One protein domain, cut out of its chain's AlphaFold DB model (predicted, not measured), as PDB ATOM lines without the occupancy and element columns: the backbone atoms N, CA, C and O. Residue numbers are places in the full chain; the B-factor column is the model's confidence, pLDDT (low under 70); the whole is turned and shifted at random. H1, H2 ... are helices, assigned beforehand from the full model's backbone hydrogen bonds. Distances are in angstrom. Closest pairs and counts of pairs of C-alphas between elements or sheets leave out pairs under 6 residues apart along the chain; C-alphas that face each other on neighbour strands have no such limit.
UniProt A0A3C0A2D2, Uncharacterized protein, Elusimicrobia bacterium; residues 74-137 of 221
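Overview. This is residues 74 to 137 of the 221 residues of an uncharacterized protein of Elusimicrobia bacterium (UniProt A0A3C0A2D2). A helical hairpin makes the body: the long helix H1 and the shorter H2 lie side by side and run opposite ways. The short helix H3 packs aslant on residues 77 to 84 of H1, and after it residues 122 to 137 loop away and come back beside H2 as a tail with no named element. The printed part has 64 residues, with three named helices in the order H1, H2, H3 and no named strand; its class is all helix. It is compact, with a radius of gyration of the C-alphas of 11.2 A, and rounded, with spans of 31 by 25 by 24 A.

Along the chain. H1, residues 74 to 93, is 28.8 A long and begins at C-alpha 74 (36.222, 21.675, -62.961). H2, residues 98 to 110, is 18.0 A long. H3, residues 113 to 121, is 11.8 A long and ends at C-alpha 121 (27.764, 16.105, -49.936).

Arrangement. H1 and H2 form a hairpin and touch, opposite ways at a shallow tilt of 12 degrees; their closest C-alphas, of Met 88 and Arg 101, are 5.2 A apart. H1 touches H3 with residues 77 to 84 alone, the same way at a steep tilt of 57 degrees; their closest C-alphas, of Met 80 and Lys 116, are 6.2 A apart. H2 and H3 only just touch, only at the corner by their link, with 3 pairs of C-alphas within 8 A; the closest, of Leu 107 and Lys 116, are 6.7 A apart. In H1, H2 and H3 every O i to N i+4 pair is within hydrogen-bond range.

Size, cuts and confidence. The two C-alphas farthest apart, of Pro 74 and Asn 95, are 31.9 A apart. The printed part has no cut, and the links H1 to H2 and H2 to H3 are tight. The mean pLDDT of the printed part is 85.4; residues 124 to 127 and 136 to 137 are under 70.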
ATOM      1  N   PRO A  74      34.855  21.598 -63.490       90.25
ATOM      2  CA  PRO A  74      36.222  21.675 -62.961       90.25
ATOM      3  C   PRO A  74      36.337  22.472 -61.654       90.25
ATOM      4  O   PRO A  74      37.136  22.136 -60.787       90.25
ATOM      5  N   ARG A  75      35.507  23.512 -61.478       86.88
ATOM      6  CA  ARG A  75      35.455  24.290 -60.228       86.88
ATOM      7  C   ARG A  75      34.925  23.465 -59.059       86.88
ATOM      8  O   ARG A  75      35.397  23.621 -57.942       86.88
ATOM      9  N   MET A  76      33.958  22.594 -59.331       90.12
ATOM     10  CA  MET A  76      33.389  21.698 -58.333       90.12
ATOM     11  C   MET A  76      34.418  20.675 -57.856       90.12
ATOM     12  O   MET A  76      34.515  20.437 -56.661       90.12
ATOM     13  N   LEU A  77      35.237  20.134 -58.765       90.94
ATOM     14  CA  LEU A  77      36.335  19.237 -58.397       90.94
ATOM     15  C   LEU A  77      37.329  19.907 -57.437       90.94
ATOM     16  O   LEU A  77      37.651  19.323 -56.409       90.94
ATOM     17  N   ILE A  78      37.748  21.143 -57.724       90.75
ATOM     18  CA  ILE A  78      38.653  21.900 -56.842       90.75
ATOM     19  C   ILE A  78      38.032  22.080 -55.451       90.75
ATOM     20  O   ILE A  78      38.688  21.810 -54.450       90.75
ATOM     21  N   ALA A  79      36.755  22.469 -55.383       90.88
ATOM     22  CA  ALA A  79      36.055  22.634 -54.110       90.88
ATOM     23  C   ALA A  79      35.951  21.313 -53.323       90.88
ATOM     24  O   ALA A  79      36.101  21.308 -52.100       90.88
ATOM     25  N   MET A  80      35.729  20.186 -54.010       94.00
ATOM     26  CA  MET A  80      35.718  18.869 -53.370       94.00
ATOM     27  C   MET A  80      37.104  18.490 -52.830       94.00
ATOM     28  O   MET A  80      37.204  18.010 -51.702       94.00
ATOM     29  N   ASP A  81      38.175  18.759 -53.578       94.06
ATOM     30  CA  ASP A  81      39.548  18.486 -53.138       94.06
ATOM     31  C   ASP A  81      39.961  19.355 -51.939       94.06
ATOM     32  O   ASP A  81      40.610  18.865 -51.011       94.06
ATOM     33  N   GLU A  82      39.540  20.622 -51.905       92.25
ATOM     34  CA  GLU A  82      39.731  21.523 -50.759       92.25
ATOM     35  C   GLU A  82      38.964  21.048 -49.513       92.25
ATOM     36  O   GLU A  82      39.498  21.077 -48.396       92.25
ATOM     37  N   ALA A  83      37.733  20.559 -49.689       92.88
ATOM     38  CA  ALA A  83      36.936  19.990 -48.604       92.88
ATOM     39  C   ALA A  83      37.581  18.713 -48.034       92.88
ATOM     40  O   ALA A  83      37.709  18.577 -46.814       92.88
ATOM     41  N   ILE A  84      38.072  17.813 -48.895       93.62
ATOM     42  CA  ILE A  84      38.816  16.614 -48.473       93.62
ATOM     43  C   ILE A  84      40.118  17.007 -47.757       93.62
ATOM     44  O   ILE A  84      40.439  16.461 -46.698       93.62
ATOM     45  N   GLY A  85      40.840  18.010 -48.267       91.88
ATOM     46  CA  GLY A  85      42.033  18.556 -47.613       91.88
ATOM     47  C   GLY A  85      41.748  19.120 -46.216       91.88
ATOM     48  O   GLY A  85      42.531  18.912 -45.287       91.88
ATOM     49  N   SER A  86      40.596  19.764 -46.029       92.88
ATOM     50  CA  SER A  86      40.153  20.262 -44.721       92.88
ATOM     51  C   SER A  86      39.847  19.118 -43.745       92.88
ATOM     52  O   SER A  86      40.219  19.193 -42.574       92.88
ATOM     53  N   ALA A  87      39.255  18.017 -44.224       90.50
ATOM     54  CA  ALA A  87      39.044  16.812 -43.418       90.50
ATOM     55  C   ALA A  87      40.374  16.172 -42.971       90.50
ATOM     56  O   ALA A  87      40.518  15.787 -41.808       90.50
ATOM     57  N   MET A  88      41.385  16.129 -43.846       90.44
ATOM     58  CA  MET A  88      42.745  15.700 -43.480       90.44
ATOM     59  C   MET A  88      43.370  16.610 -42.415       90.44
ATOM     60  O   MET A  88      43.980  16.123 -41.462       90.44
ATOM     61  N   ALA A  89      43.222  17.931 -42.559       90.12
ATOM     62  CA  ALA A  89      43.723  18.893 -41.581       90.12
ATOM     63  C   ALA A  89      43.064  18.692 -40.209       90.12
ATOM     64  O   ALA A  89      43.757  18.702 -39.193       90.12
ATOM     65  N   TYR A  90      41.755  18.424 -40.181       89.69
ATOM     66  CA  TYR A  90      41.027  18.099 -38.957       89.69
ATOM     67  C   TYR A  90      41.533  16.808 -38.299       89.69
ATOM     68  O   TYR A  90      41.763  16.795 -37.090       89.69
ATOM     69  N   VAL A  91      41.762  15.742 -39.076       88.38
ATOM     70  CA  VAL A  91      42.346  14.481 -38.575       88.38
ATOM     71  C   VAL A  91      43.696  14.726 -37.906       88.38
ATOM     72  O   VAL A  91      43.917  14.250 -36.793       88.38
ATOM     73  N   ASN A  92      44.567  15.511 -38.546       85.94
ATOM     74  CA  ASN A  92      45.878  15.857 -37.996       85.94
ATOM     75  C   ASN A  92      45.766  16.708 -36.724       85.94
ATOM     76  O   ASN A  92      46.435  16.421 -35.737       85.94
ATOM     77  N   ALA A  93      44.914  17.738 -36.732       90.25
ATOM     78  CA  ALA A  93      44.750  18.650 -35.603       90.25
ATOM     79  C   ALA A  93      44.196  17.954 -34.349       90.25
ATOM     80  O   ALA A  93      44.537  18.337 -33.233       90.25
ATOM     81  N   ASN A  94      43.375  16.917 -34.535       89.88
ATOM     82  CA  ASN A  94      42.728  16.181 -33.449       89.88
ATOM     83  C   ASN A  94      43.404  14.836 -33.130       89.88
ATOM     84  O   ASN A  94      42.859  14.059 -32.351       89.88
ATOM     85  N   ASN A  95      44.574  14.545 -33.714       88.06
ATOM     86  CA  ASN A  95      45.299  13.278 -33.541       88.06
ATOM     87  C   ASN A  95      44.422  12.032 -33.775       88.06
ATOM     88  O   ASN A  95      44.538  11.034 -33.060       88.06
ATOM     89  N   LEU A  96      43.523  12.089 -34.764       85.94
ATOM     90  CA  LEU A  96      42.703  10.933 -35.125       85.94
ATOM     91  C   LEU A  96      43.563   9.858 -35.807       85.94
ATOM     92  O   LEU A  96      44.707  10.093 -36.198       85.94
ATOM     93  N   ALA A  97      42.995   8.659 -35.946       80.69
ATOM     94  CA  ALA A  97      43.670   7.498 -36.515       80.69
ATOM     95  C   ALA A  97      44.384   7.845 -37.849       80.69
ATOM     96  O   ALA A  97      43.715   8.297 -38.783       80.69
ATOM     97  N   PRO A  98      45.709   7.617 -37.982       79.06
ATOM     98  CA  PRO A  98      46.471   7.964 -39.188       79.06
ATOM     99  C   PRO A  98      45.901   7.362 -40.478       79.06
ATOM    100  O   PRO A  98      45.962   7.976 -41.538       79.06
ATOM    101  N   GLN A  99      45.257   6.200 -40.367       81.88
ATOM    102  CA  GLN A  99      44.599   5.513 -41.476       81.88
ATOM    103  C   GLN A  99      43.473   6.349 -42.106       81.88
ATOM    104  O   GLN A  99      43.216   6.215 -43.299       81.88
ATOM    105  N   LEU A 100      42.809   7.219 -41.333       84.88
ATOM    106  CA  LEU A 100      41.799   8.139 -41.865       84.88
ATOM    107  C   LEU A 100      42.437   9.199 -42.755       84.88
ATOM    108  O   LEU A 100      41.911   9.498 -43.823       84.88
ATOM    109  N   ARG A 101      43.588   9.738 -42.341       87.00
ATOM    110  CA  ARG A 101      44.327  10.725 -43.132       87.00
ATOM    111  C   ARG A 101      44.759  10.126 -44.461       87.00
ATOM    112  O   ARG A 101      44.507  10.728 -45.498       87.00
ATOM    113  N   ASP A 102      45.366   8.946 -44.419       85.62
ATOM    114  CA  ASP A 102      45.869   8.286 -45.623       85.62
ATOM    115  C   ASP A 102      44.708   7.865 -46.550       85.62
ATOM    116  O   ASP A 102      44.811   7.938 -47.775       85.62
ATOM    117  N   GLY A 103      43.558   7.495 -45.975       89.44
ATOM    118  CA  GLY A 103      42.330   7.238 -46.723       89.44
ATOM    119  C   GLY A 103      41.767   8.483 -47.417       89.44
ATOM    120  O   GLY A 103      41.363   8.406 -48.578       89.44
ATOM    121  N   PHE A 104      41.776   9.640 -46.747       93.00
ATOM    122  CA  PHE A 104      41.381  10.918 -47.350       93.00
ATOM    123  C   PHE A 104      42.371  11.396 -48.413       93.00
ATOM    124  O   PHE A 104      41.947  11.903 -49.448       93.00
ATOM    125  N   GLU A 105      43.670  11.189 -48.205       93.06
ATOM    126  CA  GLU A 105      44.691  11.478 -49.212       93.06
ATOM    127  C   GLU A 105      44.477  10.628 -50.472       93.06
ATOM    128  O   GLU A 105      44.428  11.168 -51.576       93.06
ATOM    129  N   CYS A 106      44.212   9.325 -50.318       91.75
ATOM    130  CA  CYS A 106      43.831   8.476 -51.446       91.75
ATOM    131  C   CYS A 106      42.545   8.952 -52.131       91.75
ATOM    132  O   CYS A 106      42.494   9.001 -53.357       91.75
ATOM    133  N   LEU A 107      41.507   9.323 -51.370       93.56
ATOM    134  CA  LEU A 107      40.253   9.812 -51.948       93.56
ATOM    135  C   LEU A 107      40.476  11.092 -52.765       93.56
ATOM    136  O   LEU A 107      39.920  11.233 -53.852       93.56
ATOM    137  N   ARG A 108      41.315  12.007 -52.273       94.38
ATOM    138  CA  ARG A 108      41.679  13.234 -52.986       94.38
ATOM    139  C   ARG A 108      42.463  12.931 -54.263       94.38
ATOM    140  O   ARG A 108      42.151  13.482 -55.315       94.38
ATOM    141  N   ASP A 109      43.454  12.051 -54.196       91.94
ATOM    142  CA  ASP A 109      44.404  11.875 -55.298       91.94
ATOM    143  C   ASP A 109      43.922  10.849 -56.343       91.94
ATOM    144  O   ASP A 109      44.231  10.975 -57.527       91.94
ATOM    145  N   GLN A 110      43.155   9.839 -55.919       90.44
ATOM    146  CA  GLN A 110      42.736   8.689 -56.737       90.44
ATOM    147  C   GLN A 110      41.220   8.456 -56.770       90.44
ATOM    148  O   GLN A 110      40.760   7.597 -57.525       90.44
ATOM    149  N   GLY A 111      40.435   9.167 -55.958       88.88
ATOM    150  CA  GLY A 111      38.983   9.018 -55.939       88.88
ATOM    151  C   GLY A 111      38.327   9.498 -57.233       88.88
ATOM    152  O   GLY A 111      38.756  10.489 -57.833       88.88
ATOM    153  N   THR A 112      37.261   8.813 -57.654       91.88
ATOM    154  CA  THR A 112      36.427   9.290 -58.768       91.88
ATOM    155  C   THR A 112      35.644  10.540 -58.362       91.88
ATOM    156  O   THR A 112      35.499  10.843 -57.175       91.88
ATOM    157  N   LEU A 113      35.122  11.281 -59.343       91.38
ATOM    158  CA  LEU A 113      34.316  12.481 -59.085       91.38
ATOM    159  C   LEU A 113      33.102  12.172 -58.204       91.38
ATOM    160  O   LEU A 113      32.815  12.917 -57.274       91.38
ATOM    161  N   GLU A 114      32.452  11.042 -58.456       90.56
ATOM    162  CA  GLU A 114      31.289  10.563 -57.714       90.56
ATOM    163  C   GLU A 114      31.668  10.220 -56.272       90.56
ATOM    164  O   GLU A 114      30.993  10.637 -55.342       90.56
ATOM    165  N   GLN A 115      32.806   9.552 -56.060       90.81
ATOM    166  CA  GLN A 115      33.283   9.215 -54.714       90.81
ATOM    167  C   GLN A 115      33.621  10.460 -53.888       90.81
ATOM    168  O   GLN A 115      33.340  10.512 -52.690       90.81
ATOM    169  N   LYS A 116      34.231  11.469 -54.519       92.56
ATOM    170  CA  LYS A 116      34.509  12.761 -53.877       92.56
ATOM    171  C   LYS A 116      33.213  13.505 -53.563       92.56
ATOM    172  O   LYS A 116      33.089  14.081 -52.485       92.56
ATOM    173  N   TYR A 117      32.249  13.464 -54.480       91.38
ATOM    174  CA  TYR A 117      30.944  14.090 -54.306       91.38
ATOM    175  C   TYR A 117      30.168  13.469 -53.152       91.38
ATOM    176  O   TYR A 117      29.742  14.194 -52.255       91.38
ATOM    177  N   ASP A 118      30.056  12.144 -53.133       89.56
ATOM    178  CA  ASP A 118      29.385  11.413 -52.062       89.56
ATOM    179  C   ASP A 118      30.010  11.765 -50.709       89.56
ATOM    180  O   ASP A 118      29.290  12.029 -49.747       89.56
ATOM    181  N   PHE A 119      31.343  11.878 -50.643       89.75
ATOM    182  CA  PHE A 119      32.042  12.244 -49.412       89.75
ATOM    183  C   PHE A 119      31.706  13.651 -48.922       89.75
ATOM    184  O   PHE A 119      31.416  13.845 -47.740       89.75
ATOM    185  N   VAL A 120      31.751  14.635 -49.819       91.06
ATOM    186  CA  VAL A 120      31.571  16.050 -49.468       91.06
ATOM    187  C   VAL A 120      30.105  16.385 -49.197       91.06
ATOM    188  O   VAL A 120      29.809  17.173 -48.299       91.06
ATOM    189  N   TYR A 121      29.190  15.783 -49.954       85.88
ATOM    190  CA  TYR A 121      27.764  16.105 -49.936       85.88
ATOM    191  C   TYR A 121      26.903  15.013 -49.296       85.88
ATOM    192  O   TYR A 121      25.674  15.069 -49.382       85.88
ATOM    193  N   ALA A 122      27.522  14.040 -48.625       83.06
ATOM    194  CA  ALA A 122      26.813  13.021 -47.869       83.06
ATOM    195  C   ALA A 122      25.790  13.649 -46.921       83.06
ATOM    196  O   ALA A 122      26.083  14.566 -46.148       83.06
ATOM    197  N   VAL A 123      24.571  13.105 -46.956       72.38
ATOM    198  CA  VAL A 123      23.483  13.536 -46.080       72.38
ATOM    199  C   VAL A 123      23.958  13.469 -44.632       72.38
ATOM    200  O   VAL A 123      24.509  12.458 -44.184       72.38
ATOM    201  N   LYS A 124      23.747  14.556 -43.888       69.56
ATOM    202  CA  LYS A 124      24.124  14.658 -42.477       69.56
ATOM    203  C   LYS A 124      23.555  13.473 -41.688       69.56
ATOM    204  O   LYS A 124      22.352  13.230 -41.708       69.56
ATOM    205  N   GLY A 125      24.426  12.756 -40.979       64.88
ATOM    206  CA  GLY A 125      24.065  11.547 -40.229       64.88
ATOM    207  C   GLY A 125      24.181  10.245 -41.027       64.88
ATOM    208  O   GLY A 125      23.990   9.173 -40.456       64.88
ATOM    209  N   SER A 126      24.530  10.308 -42.314       69.12
ATOM    210  CA  SER A 126      24.918   9.118 -43.063       69.12
ATOM    211  C   SER A 126      26.314   8.655 -42.641       69.12
ATOM    212  O   SER A 126      27.192   9.446 -42.298       69.12
ATOM    213  N   THR A 127      26.497   7.338 -42.604       69.12
ATOM    214  CA  THR A 127      27.802   6.728 -42.362       69.12
ATOM    215  C   THR A 127      28.526   6.627 -43.692       69.12
ATOM    216  O   THR A 127      28.118   5.833 -44.540       69.12
ATOM    217  N   HIS A 128      29.589   7.409 -43.873       70.25
ATOM    218  CA  HIS A 128      30.376   7.321 -45.091       70.25
ATOM    219  C   HIS A 128      31.498   6.296 -44.956       70.25
ATOM    220  O   HIS A 128      32.371   6.411 -44.097       70.25
ATOM    221  N   THR A 129      31.495   5.311 -45.848       79.19
ATOM    222  CA  THR A 129      32.610   4.373 -46.003       79.19
ATOM    223  C   THR A 129      33.559   4.920 -47.060       79.19
ATOM    224  O   THR A 129      33.101   5.352 -48.119       79.19
ATOM    225  N   LEU A 130      34.865   4.918 -46.788       84.00
ATOM    226  CA  LEU A 130      35.856   5.234 -47.815       84.00
ATOM    227  C   LEU A 130      35.806   4.187 -48.942       84.00
ATOM    228  O   LEU A 130      35.511   3.019 -48.667       84.00
ATOM    229  N   PRO A 131      36.109   4.571 -50.192       79.19
ATOM    230  CA  PRO A 131      36.196   3.629 -51.302       79.19
ATOM    231  C   PRO A 131      37.140   2.466 -50.992       79.19
ATOM    232  O   PRO A 131      38.170   2.668 -50.355       79.19
ATOM    233  N   GLU A 132      36.838   1.255 -51.468       77.69
ATOM    234  CA  GLU A 132      37.661   0.065 -51.185       77.69
ATOM    235  C   GLU A 132      39.117   0.212 -51.651       77.69
ATOM    236  O   GLU A 132      40.021  -0.311 -51.009       77.69
ATOM    237  N   ASN A 133      39.363   0.979 -52.716       75.06
ATOM    238  CA  ASN A 133      40.710   1.313 -53.186       75.06
ATOM    239  C   ASN A 133      41.472   2.266 -52.248       75.06
ATOM    240  O   ASN A 133      42.697   2.314 -52.307       75.06
ATOM    241  N   CYS A 134      40.757   2.993 -51.386       79.38
ATOM    242  CA  CYS A 134      41.303   3.937 -50.410       79.38
ATOM    243  C   CYS A 134      41.199   3.463 -48.961       79.38
ATOM    244  O   CYS A 134      41.817   4.042 -48.066       79.38
ATOM    245  N   LEU A 135      40.481   2.370 -48.718       73.06
ATOM    246  CA  LEU A 135      40.647   1.564 -47.523       73.06
ATOM    247  C   LEU A 135      41.992   0.856 -47.652       73.06
ATOM    248  O   LEU A 135      42.086  -0.219 -48.239       73.06
ATOM    249  N   LEU A 136      43.053   1.481 -47.135       58.97
ATOM    250  CA  LEU A 136      44.356   0.834 -47.074       58.97
ATOM    251  C   LEU A 136      44.187  -0.567 -46.459       58.97
ATOM    252  O   LEU A 136      43.747  -0.672 -45.308       58.97
ATOM    253  N   PRO A 137      44.588  -1.650 -47.150       47.59
ATOM    254  CA  PRO A 137      44.952  -2.864 -46.451       47.59
ATOM    255  C   PRO A 137      46.249  -2.505 -45.745       47.59
ATOM    256  O   PRO A 137      47.279  -2.524 -46.401       47.59
TER     257      PRO A 137